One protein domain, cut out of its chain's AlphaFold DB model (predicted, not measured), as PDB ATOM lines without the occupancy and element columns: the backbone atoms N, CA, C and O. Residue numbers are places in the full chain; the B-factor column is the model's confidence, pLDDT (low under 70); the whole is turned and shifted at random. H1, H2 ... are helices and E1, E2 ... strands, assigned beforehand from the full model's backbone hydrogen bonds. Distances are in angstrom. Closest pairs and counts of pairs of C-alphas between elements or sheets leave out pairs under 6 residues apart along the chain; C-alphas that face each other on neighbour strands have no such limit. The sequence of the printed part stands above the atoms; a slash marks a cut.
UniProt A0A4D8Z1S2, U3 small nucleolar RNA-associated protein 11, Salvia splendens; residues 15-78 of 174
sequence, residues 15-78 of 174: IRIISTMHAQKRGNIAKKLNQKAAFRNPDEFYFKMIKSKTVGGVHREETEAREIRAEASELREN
ATOM      1  N   ILE A  15      14.452 -58.970   6.005       80.56
ATOM      2  CA  ILE A  15      15.067 -57.977   6.900       80.56
ATOM      3  C   ILE A  15      16.321 -58.558   7.562       80.56
ATOM      4  O   ILE A  15      17.340 -57.877   7.678       80.56
ATOM      5  N   ARG A  16      16.285 -59.844   7.935       81.94
ATOM      6  CA  ARG A  16      17.460 -60.543   8.479       81.94
ATOM      7  C   ARG A  16      18.608 -60.586   7.473       81.94
ATOM      8  O   ARG A  16      19.733 -60.257   7.838       81.94
ATOM      9  N   ILE A  17      18.325 -60.920   6.214       85.25
ATOM     10  CA  ILE A  17      19.340 -60.948   5.150       85.25
ATOM     11  C   ILE A  17      19.954 -59.552   4.969       85.25
ATOM     12  O   ILE A  17      21.172 -59.409   5.066       85.25
ATOM     13  N   ILE A  18      19.127 -58.513   4.826       88.25
ATOM     14  CA  ILE A  18      19.595 -57.125   4.677       88.25
ATOM     15  C   ILE A  18      20.465 -56.703   5.870       88.25
ATOM     16  O   ILE A  18      21.546 -56.144   5.680       88.25
ATOM     17  N   SER A  19      20.044 -57.025   7.096       88.44
ATOM     18  CA  SER A  19      20.801 -56.727   8.317       88.44
ATOM     19  C   SER A  19      22.174 -57.408   8.327       88.44
ATOM     20  O   SER A  19      23.191 -56.749   8.560       88.44
ATOM     21  N   THR A  20      22.241 -58.701   7.988       89.44
ATOM     22  CA  THR A  20      23.521 -59.428   7.915       89.44
ATOM     23  C   THR A  20      24.452 -58.860   6.845       89.44
ATOM     24  O   THR A  20      25.637 -58.659   7.112       89.44
ATOM     25  N   MET A  21      23.921 -58.507   5.670       91.62
ATOM     26  CA  MET A  21      24.692 -57.867   4.602       91.62
ATOM     27  C   MET A  21      25.220 -56.490   5.034       91.62
ATOM     28  O   MET A  21      26.392 -56.177   4.812       91.62
ATOM     29  N   HIS A  22      24.399 -55.677   5.706       92.75
ATOM     30  CA  HIS A  22      24.822 -54.394   6.276       92.75
ATOM     31  C   HIS A  22      25.924 -54.571   7.328       92.75
ATOM     32  O   HIS A  22      26.910 -53.832   7.308       92.75
ATOM     33  N   ALA A  23      25.797 -55.554   8.221       92.75
ATOM     34  CA  ALA A  23      26.799 -55.842   9.244       92.75
ATOM     35  C   ALA A  23      28.140 -56.262   8.624       92.75
ATOM     36  O   ALA A  23      29.186 -55.726   8.996       92.75
ATOM     37  N   GLN A  24      28.112 -57.143   7.619       93.50
ATOM     38  CA  GLN A  24      29.303 -57.537   6.865       93.50
ATOM     39  C   GLN A  24      29.953 -56.334   6.168       93.50
ATOM     40  O   GLN A  24      31.165 -56.136   6.272       93.50
ATOM     41  N   LYS A  25      29.154 -55.473   5.522       96.06
ATOM     42  CA  LYS A  25      29.647 -54.247   4.873       96.06
ATOM     43  C   LYS A  25      30.319 -53.304   5.876       96.06
ATOM     44  O   LYS A  25      31.423 -52.831   5.613       96.06
ATOM     45  N   ARG A  26      29.698 -53.069   7.038       93.94
ATOM     46  CA  ARG A  26      30.272 -52.252   8.124       93.94
ATOM     47  C   ARG A  26      31.571 -52.854   8.658       93.94
ATOM     48  O   ARG A  26      32.541 -52.122   8.829       93.94
ATOM     49  N   GLY A  27      31.619 -54.174   8.842       94.75
ATOM     50  CA  GLY A  27      32.827 -54.885   9.263       94.75
ATOM     51  C   GLY A  27      33.976 -54.731   8.266       94.75
ATOM     52  O   GLY A  27      35.107 -54.442   8.656       94.75
ATOM     53  N   ASN A  28      33.689 -54.835   6.967       96.00
ATOM     54  CA  ASN A  28      34.688 -54.639   5.917       96.00
ATOM     55  C   ASN A  28      35.214 -53.194   5.873       96.00
ATOM     56  O   ASN A  28      36.411 -52.986   5.680       96.00
ATOM     57  N   ILE A  29      34.349 -52.196   6.083       96.88
ATOM     58  CA  ILE A  29      34.756 -50.784   6.166       96.88
ATOM     59  C   ILE A  29      35.646 -50.550   7.393       96.88
ATOM     60  O   ILE A  29      36.712 -49.954   7.258       96.88
ATOM     61  N   ALA A  30      35.263 -51.064   8.564       95.75
ATOM     62  CA  ALA A  30      36.042 -50.913   9.793       95.75
ATOM     63  C   ALA A  30      37.450 -51.516   9.664       95.75
ATOM     64  O   ALA A  30      38.428 -50.878  10.040       95.75
ATOM     65  N   LYS A  31      37.575 -52.697   9.039       96.62
ATOM     66  CA  LYS A  31      38.883 -53.310   8.745       96.62
ATOM     67  C   LYS A  31      39.776 -52.382   7.918       96.62
ATOM     68  O   LYS A  31      40.943 -52.202   8.257       96.62
ATOM     69  N   LYS A  32      39.223 -51.753   6.876       97.25
ATOM     70  CA  LYS A  32      39.958 -50.789   6.042       97.25
ATOM     71  C   LYS A  32      40.361 -49.537   6.824       97.25
ATOM     72  O   LYS A  32      41.476 -49.057   6.651       97.25
ATOM     73  N   LEU A  33      39.483 -49.009   7.679       97.00
ATOM     74  CA  LEU A  33      39.798 -47.854   8.527       97.00
ATOM     75  C   LEU A  33      40.913 -48.175   9.532       97.00
ATOM     76  O   LEU A  33      41.829 -47.373   9.682       97.00
ATOM     77  N   ASN A  34      40.892 -49.364  10.141       96.44
ATOM     78  CA  ASN A  34      41.932 -49.807  11.072       96.44
ATOM     79  C   ASN A  34      43.293 -49.952  10.390       96.44
ATOM     80  O   ASN A  34      44.295 -49.503  10.933       96.44
ATOM     81  N   GLN A  35      43.334 -50.528   9.185       96.75
ATOM     82  CA  GLN A  35      44.572 -50.604   8.405       96.75
ATOM     83  C   GLN A  35      45.115 -49.204   8.092       96.75
ATOM     84  O   GLN A  35      46.291 -48.942   8.319       96.75
ATOM     85  N   LYS A  36      44.257 -48.274   7.651       95.62
ATOM     86  CA  LYS A  36      44.661 -46.878   7.405       95.62
ATOM     87  C   LYS A  36      45.177 -46.177   8.662       95.62
ATOM     88  O   LYS A  36      46.125 -45.411   8.571       95.62
ATOM     89  N   ALA A  37      44.563 -46.429   9.817       93.25
ATOM     90  CA  ALA A  37      45.020 -45.875  11.086       93.25
ATOM     91  C   ALA A  37      46.379 -46.459  11.513       93.25
ATOM     92  O   ALA A  37      47.222 -45.714  11.999       93.25
ATOM     93  N   ALA A  38      46.603 -47.760  11.294       95.75
ATOM     94  CA  ALA A  38      47.850 -48.441  11.645       95.75
ATOM     95  C   ALA A  38      49.039 -48.010  10.772       95.75
ATOM     96  O   ALA A  38      50.151 -47.888  11.272       95.75
ATOM     97  N   PHE A  39      48.802 -47.751   9.485       94.50
ATOM     98  CA  PHE A  39      49.824 -47.294   8.533       94.50
ATOM     99  C   PHE A  39      49.807 -45.772   8.325       94.50
ATOM    100  O   PHE A  39      50.208 -45.281   7.270       94.50
ATOM    101  N   ARG A  40      49.302 -45.009   9.301       94.38
ATOM    102  CA  ARG A  40      49.264 -43.547   9.215       94.38
ATOM    103  C   ARG A  40      50.676 -42.967   9.348       94.38
ATOM    104  O   ARG A  40      51.404 -43.341  10.261       94.38
ATOM    105  N   ASN A  41      51.025 -42.012   8.485       93.88
ATOM    106  CA  ASN A  41      52.268 -41.252   8.602       93.88
ATOM    107  C   ASN A  41      52.108 -40.140   9.669       93.88
ATOM    108  O   ASN A  41      51.219 -39.298   9.517       93.88
ATOM    109  N   PRO A  42      52.918 -40.120  10.746       90.88
ATOM    110  CA  PRO A  42      52.832 -39.091  11.786       90.88
ATOM    111  C   PRO A  42      53.197 -37.687  11.288       90.88
ATOM    112  O   PRO A  42      52.655 -36.713  11.806       90.88
ATOM    113  N   ASP A  43      54.037 -37.585  10.257       94.38
ATOM    114  CA  ASP A  43      54.524 -36.307   9.720       94.38
ATOM    115  C   ASP A  43      53.631 -35.759   8.595       94.38
ATOM    116  O   ASP A  43      53.937 -34.749   7.959       94.38
ATOM    117  N   GLU A  44      52.514 -36.430   8.305       93.00
ATOM    118  CA  GLU A  44      51.600 -36.018   7.248       93.00
ATOM    119  C   GLU A  44      50.868 -34.722   7.619       93.00
ATOM    120  O   GLU A  44      50.083 -34.673   8.571       93.00
ATOM    121  N   PHE A  45      51.089 -33.674   6.820       92.81
ATOM    122  CA  PHE A  45      50.493 -32.361   7.031       92.81
ATOM    123  C   PHE A  45      49.507 -31.964   5.925       92.81
ATOM    124  O   PHE A  45      49.840 -31.932   4.743       92.81
ATOM    125  N   TYR A  46      48.296 -31.572   6.327       90.25
ATOM    126  CA  TYR A  46      47.255 -31.028   5.458       90.25
ATOM    127  C   TYR A  46      46.891 -29.618   5.915       90.25
ATOM    128  O   TYR A  46      46.595 -29.410   7.090       90.25
ATOM    129  N   PHE A  47      46.770 -28.665   4.986       90.31
ATOM    130  CA  PHE A  47      46.377 -27.282   5.302       90.31
ATOM    131  C   PHE A  47      45.033 -27.169   6.047       90.31
ATOM    132  O   PHE A  47      44.832 -26.236   6.823       90.31
ATOM    133  N   LYS A  48      44.116 -28.138   5.877       87.44
ATOM    134  CA  LYS A  48      42.843 -28.182   6.621       87.44
ATOM    135  C   LYS A  48      43.056 -28.327   8.139       87.44
ATOM    136  O   LYS A  48      42.218 -27.845   8.898       87.44
ATOM    137  N   MET A  49      44.182 -28.899   8.587       87.81
ATOM    138  CA  MET A  49      44.526 -29.023  10.012       87.81
ATOM    139  C   MET A  49      44.803 -27.682  10.694       87.81
ATOM    140  O   MET A  49      44.703 -27.601  11.906       87.81
ATOM    141  N   ILE A  50      45.089 -26.615   9.941       86.50
ATOM    142  CA  ILE A  50      45.214 -25.265  10.516       86.50
ATOM    143  C   ILE A  50      43.835 -24.728  10.934       86.50
ATOM    144  O   ILE A  50      43.707 -24.043  11.943       86.50
ATOM    145  N   LYS A  51      42.788 -25.052  10.162       84.19
ATOM    146  CA  LYS A  51      41.411 -24.564  10.372       84.19
ATOM    147  C   LYS A  51      40.582 -25.441  11.315       84.19
ATOM    148  O   LYS A  51      39.468 -25.084  11.672       84.19
ATOM    149  N   SER A  52      41.082 -26.616  11.676       85.25
ATOM    150  CA  SER A  52      40.354 -27.623  12.453       85.25
ATOM    151  C   SER A  52      41.170 -28.035  13.668       85.25
ATOM    152  O   SER A  52      42.395 -27.948  13.660       85.25
ATOM    153  N   LYS A  53      40.502 -28.469  14.737       84.56
ATOM    154  CA  LYS A  53      41.178 -28.848  15.983       84.56
ATOM    155  C   LYS A  53      40.732 -30.224  16.450       84.56
ATOM    156  O   LYS A  53      39.581 -30.618  16.262       84.56
ATOM    157  N   THR A  54      41.643 -30.947  17.090       88.25
ATOM    158  CA  THR A  54      41.344 -32.234  17.722       88.25
ATOM    159  C   THR A  54      41.117 -31.995  19.209       88.25
ATOM    160  O   THR A  54      42.033 -31.577  19.912       88.25
ATOM    161  N   VAL A  55      39.899 -32.241  19.694       86.06
ATOM    162  CA  VAL A  55      39.539 -32.098  21.115       86.06
ATOM    163  C   VAL A  55      39.214 -33.482  21.659       86.06
ATOM    164  O   VAL A  55      38.361 -34.173  21.107       86.06
ATOM    165  N   GLY A  56      39.917 -33.916  22.708       86.81
ATOM    166  CA  GLY A  56      39.702 -35.241  23.307       86.81
ATOM    167  C   GLY A  56      39.928 -36.410  22.338       86.81
ATOM    168  O   GLY A  56      39.277 -37.440  22.459       86.81
ATOM    169  N   GLY A  57      40.804 -36.243  21.338       87.31
ATOM    170  CA  GLY A  57      41.096 -37.272  20.331       87.31
ATOM    171  C   GLY A  57      40.118 -37.336  19.149       87.31
ATOM    172  O   GLY A  57      40.322 -38.151  18.251       87.31
ATOM    173  N   VAL A  58      39.098 -36.471  19.097       88.56
ATOM    174  CA  VAL A  58      38.129 -36.397  17.988       88.56
ATOM    175  C   VAL A  58      38.319 -35.099  17.204       88.56
ATOM    176  O   VAL A  58      38.456 -34.020  17.784       88.56
ATOM    177  N   HIS A  59      38.338 -35.204  15.875       86.88
ATOM    178  CA  HIS A  59      38.444 -34.058  14.976       86.88
ATOM    179  C   HIS A  59      37.133 -33.270  14.949       86.88
ATOM    180  O   HIS A  59      36.083 -33.864  14.707       86.88
ATOM    181  N   ARG A  60      37.195 -31.954  15.166       84.31
ATOM    182  CA  ARG A  60      36.036 -31.060  15.068       84.31
ATOM    183  C   ARG A  60      36.287 -29.928  14.085       84.31
ATOM    184  O   ARG A  60      37.408 -29.417  13.972       84.31
ATOM    185  N   GLU A  61      35.225 -29.545  13.388       81.00
ATOM    186  CA  GLU A  61      35.242 -28.412  12.469       81.00
ATOM    187  C   GLU A  61      35.202 -27.077  13.232       81.00
ATOM    188  O   GLU A  61      34.909 -27.013  14.428       81.00
ATOM    189  N   GLU A  62      35.573 -25.995  12.551       74.00
ATOM    190  CA  GLU A  62      35.814 -24.686  13.166       74.00
ATOM    191  C   GLU A  62      34.569 -24.084  13.843       74.00
ATOM    192  O   GLU A  62      34.687 -23.377  14.842       74.00
ATOM    193  N   THR A  63      33.373 -24.376  13.329       74.56
ATOM    194  CA  THR A  63      32.091 -23.899  13.874       74.56
ATOM    195  C   THR A  63      31.840 -24.458  15.274       74.56
ATOM    196  O   THR A  63      31.757 -23.694  16.233       74.56
ATOM    197  N   GLU A  64      31.880 -25.782  15.424       69.44
ATOM    198  CA  GLU A  64      31.759 -26.470  16.718       69.44
ATOM    199  C   GLU A  64      32.914 -26.105  17.666       69.44
ATOM    200  O   GLU A  64      32.778 -26.041  18.887       69.44
ATOM    201  N   ALA A  65      34.098 -25.836  17.111       65.88
ATOM    202  CA  ALA A  65      35.254 -25.402  17.878       65.88
ATOM    203  C   ALA A  65      35.070 -24.021  18.527       65.88
ATOM    204  O   ALA A  65      35.632 -23.794  19.607       65.88
ATOM    205  N   ARG A  66      34.351 -23.106  17.868       75.06
ATOM    206  CA  ARG A  66      34.041 -21.769  18.392       75.06
ATOM    207  C   ARG A  66      33.003 -21.844  19.507       75.06
ATOM    208  O   ARG A  66      33.205 -21.192  20.524       75.06
ATOM    209  N   GLU A  67      31.991 -22.695  19.367       76.75
ATOM    210  CA  GLU A  67      30.960 -22.922  20.391       76.75
ATOM    211  C   GLU A  67      31.563 -23.423  21.710       76.75
ATOM    212  O   GLU A  67      31.349 -22.813  22.750       76.75
ATOM    213  N   ILE A  68      32.446 -24.430  21.668       70.25
ATOM    214  CA  ILE A  68      33.155 -24.921  22.870       70.25
ATOM    215  C   ILE A  68      33.986 -23.810  23.532       70.25
ATOM    216  O   ILE A  68      34.150 -23.770  24.751       70.25
ATOM    217  N   ARG A  69      34.575 -22.915  22.727       71.88
ATOM    218  CA  ARG A  69      35.356 -21.791  23.258       71.88
ATOM    219  C   ARG A  69      34.447 -20.765  23.936       71.88
ATOM    220  O   ARG A  69      34.854 -20.232  24.963       71.88
ATOM    221  N   ALA A  70      33.268 -20.511  23.372       75.62
ATOM    222  CA  ALA A  70      32.263 -19.617  23.938       75.62
ATOM    223  C   ALA A  70      31.701 -20.166  25.263       75.62
ATOM    224  O   ALA A  70      31.697 -19.462  26.269       75.62
ATOM    225  N   GLU A  71      31.365 -21.454  25.310       74.81
ATOM    226  CA  GLU A  71      30.911 -22.136  26.530       74.81
ATOM    227  C   GLU A  71      31.972 -22.081  27.647       74.81
ATOM    228  O   GLU A  71      31.683 -21.771  28.803       74.81
ATOM    229  N   ALA A  72      33.246 -22.296  27.302       71.56
ATOM    230  CA  ALA A  72      34.343 -22.192  28.262       71.56
ATOM    231  C   ALA A  72      34.558 -20.762  28.792       71.56
ATOM    232  O   ALA A  72      35.053 -20.603  29.911       71.56
ATOM    233  N   SER A  73      34.229 -19.726  28.011       69.44
ATOM    234  CA  SER A  73      34.227 -18.344  28.507       69.44
ATOM    235  C   SER A  73      33.044 -18.062  29.426       69.44
ATOM    236  O   SER A  73      33.258 -17.478  30.480       69.44
ATOM    237  N   GLU A  74      31.842 -18.544  29.111       69.50
ATOM    238  CA  GLU A  74      30.663 -18.375  29.977       69.50
ATOM    239  C   GLU A  74      30.856 -19.025  31.355       69.50
ATOM    240  O   GLU A  74      30.444 -18.481  32.380       69.50
ATOM    241  N   LEU A  75      31.564 -20.157  31.423       66.44
ATOM    242  CA  LEU A  75      31.914 -20.776  32.702       66.44
ATOM    243  C   LEU A  75      32.852 -19.899  33.555       66.44
ATOM    244  O   LEU A  75      32.771 -19.937  34.782       66.44
ATOM    245  N   ARG A  76      33.734 -19.102  32.934       62.47
ATOM    246  CA  ARG A  76      34.649 -18.196  33.656       62.47
ATOM    247  C   ARG A  76      33.931 -17.003  34.279       62.47
ATOM    248  O   ARG A  76      34.374 -16.538  35.323       62.47
ATOM    249  N   GLU A  77      32.826 -16.561  33.688       64.00
ATOM    250  CA  GLU A  77      32.009 -15.460  34.217       64.00
ATOM    251  C   GLU A  77      31.302 -15.829  35.536       64.00
ATOM    252  O   GLU A  77      30.949 -14.955  36.319       64.00
ATOM    253  N   ASN A  78      31.143 -17.125  35.832       66.06
ATOM    254  CA  ASN A  78      30.501 -17.616  37.059       66.06
ATOM    255  C   ASN A  78      31.477 -17.832  38.235       66.06
ATOM    256  O   ASN A  78      31.115 -18.451  39.241       66.06
TER     257      ASN A  78
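This is residues 15 to 78 of the 174 residues of the protein "U3 small nucleolar RNA-associated protein 11" of Salvia splendens (UniProt A0A4D8Z1S2). The model is an open, wide V: the long helix H1 is one arm, the link of residues 39 to 47 turns the corner, and the short helix H2, the small hairpin of E1 and E2, and H3 make the other arm. The hairpin lies near the middle of the length, and residues 69 to 78, of which 69 to 77 belong to H3, stick out beyond it. The printed part has 64 residues, with three named helices and two named strands in the order H1, H2, E1, E2, H3; the two-stranded sheet is antiparallel and the class is mostly helix. The whole is extended, with a radius of gyration of the C-alphas of 18.6 A, and flat, spanning 55 by 36 by 16 A.

H1, residues 15 to 38, touches no helix and stands free. H2, residues 48 to 51, is apart from H1. E1, residues 53 to 55, and E2, residues 58 to 60, form a hairpin, antiparallel at 135 degrees; N 55 and O 58 are 3.0 A apart and N 60 and O 53 2.9 A, both within hydrogen-bond range. H3, residues 62 to 77, is close to H2 but not clearly touching, the closest C-alphas being those of Lys 51 and Glu 62, 6.3 A apart. The closest C-alphas of E1 and H3, those of Lys 53 and Ala 65, are 7.1 A apart. H1 is apart from E1, E2 and H3. In H1 every O i to N i+4 pair is within hydrogen-bond range, in H3 11 of 12; H2 is too short for such a pair.

H1 begins at C-alpha 15, (15.067, -57.977, 6.900), and measures 34.5 A. E1 begins at C-alpha 53, (41.178, -28.848, 15.983). H3 measures 23.3 A and ends at C-alpha 77, (32.009, -15.460, 34.217).

The C-alphas farthest apart, those of Ile 17 and Glu 77, are 55.4 A apart. The printed part has no cut and no long link. Residues 64 to 65 and 73 to 78 have pLDDT under 70.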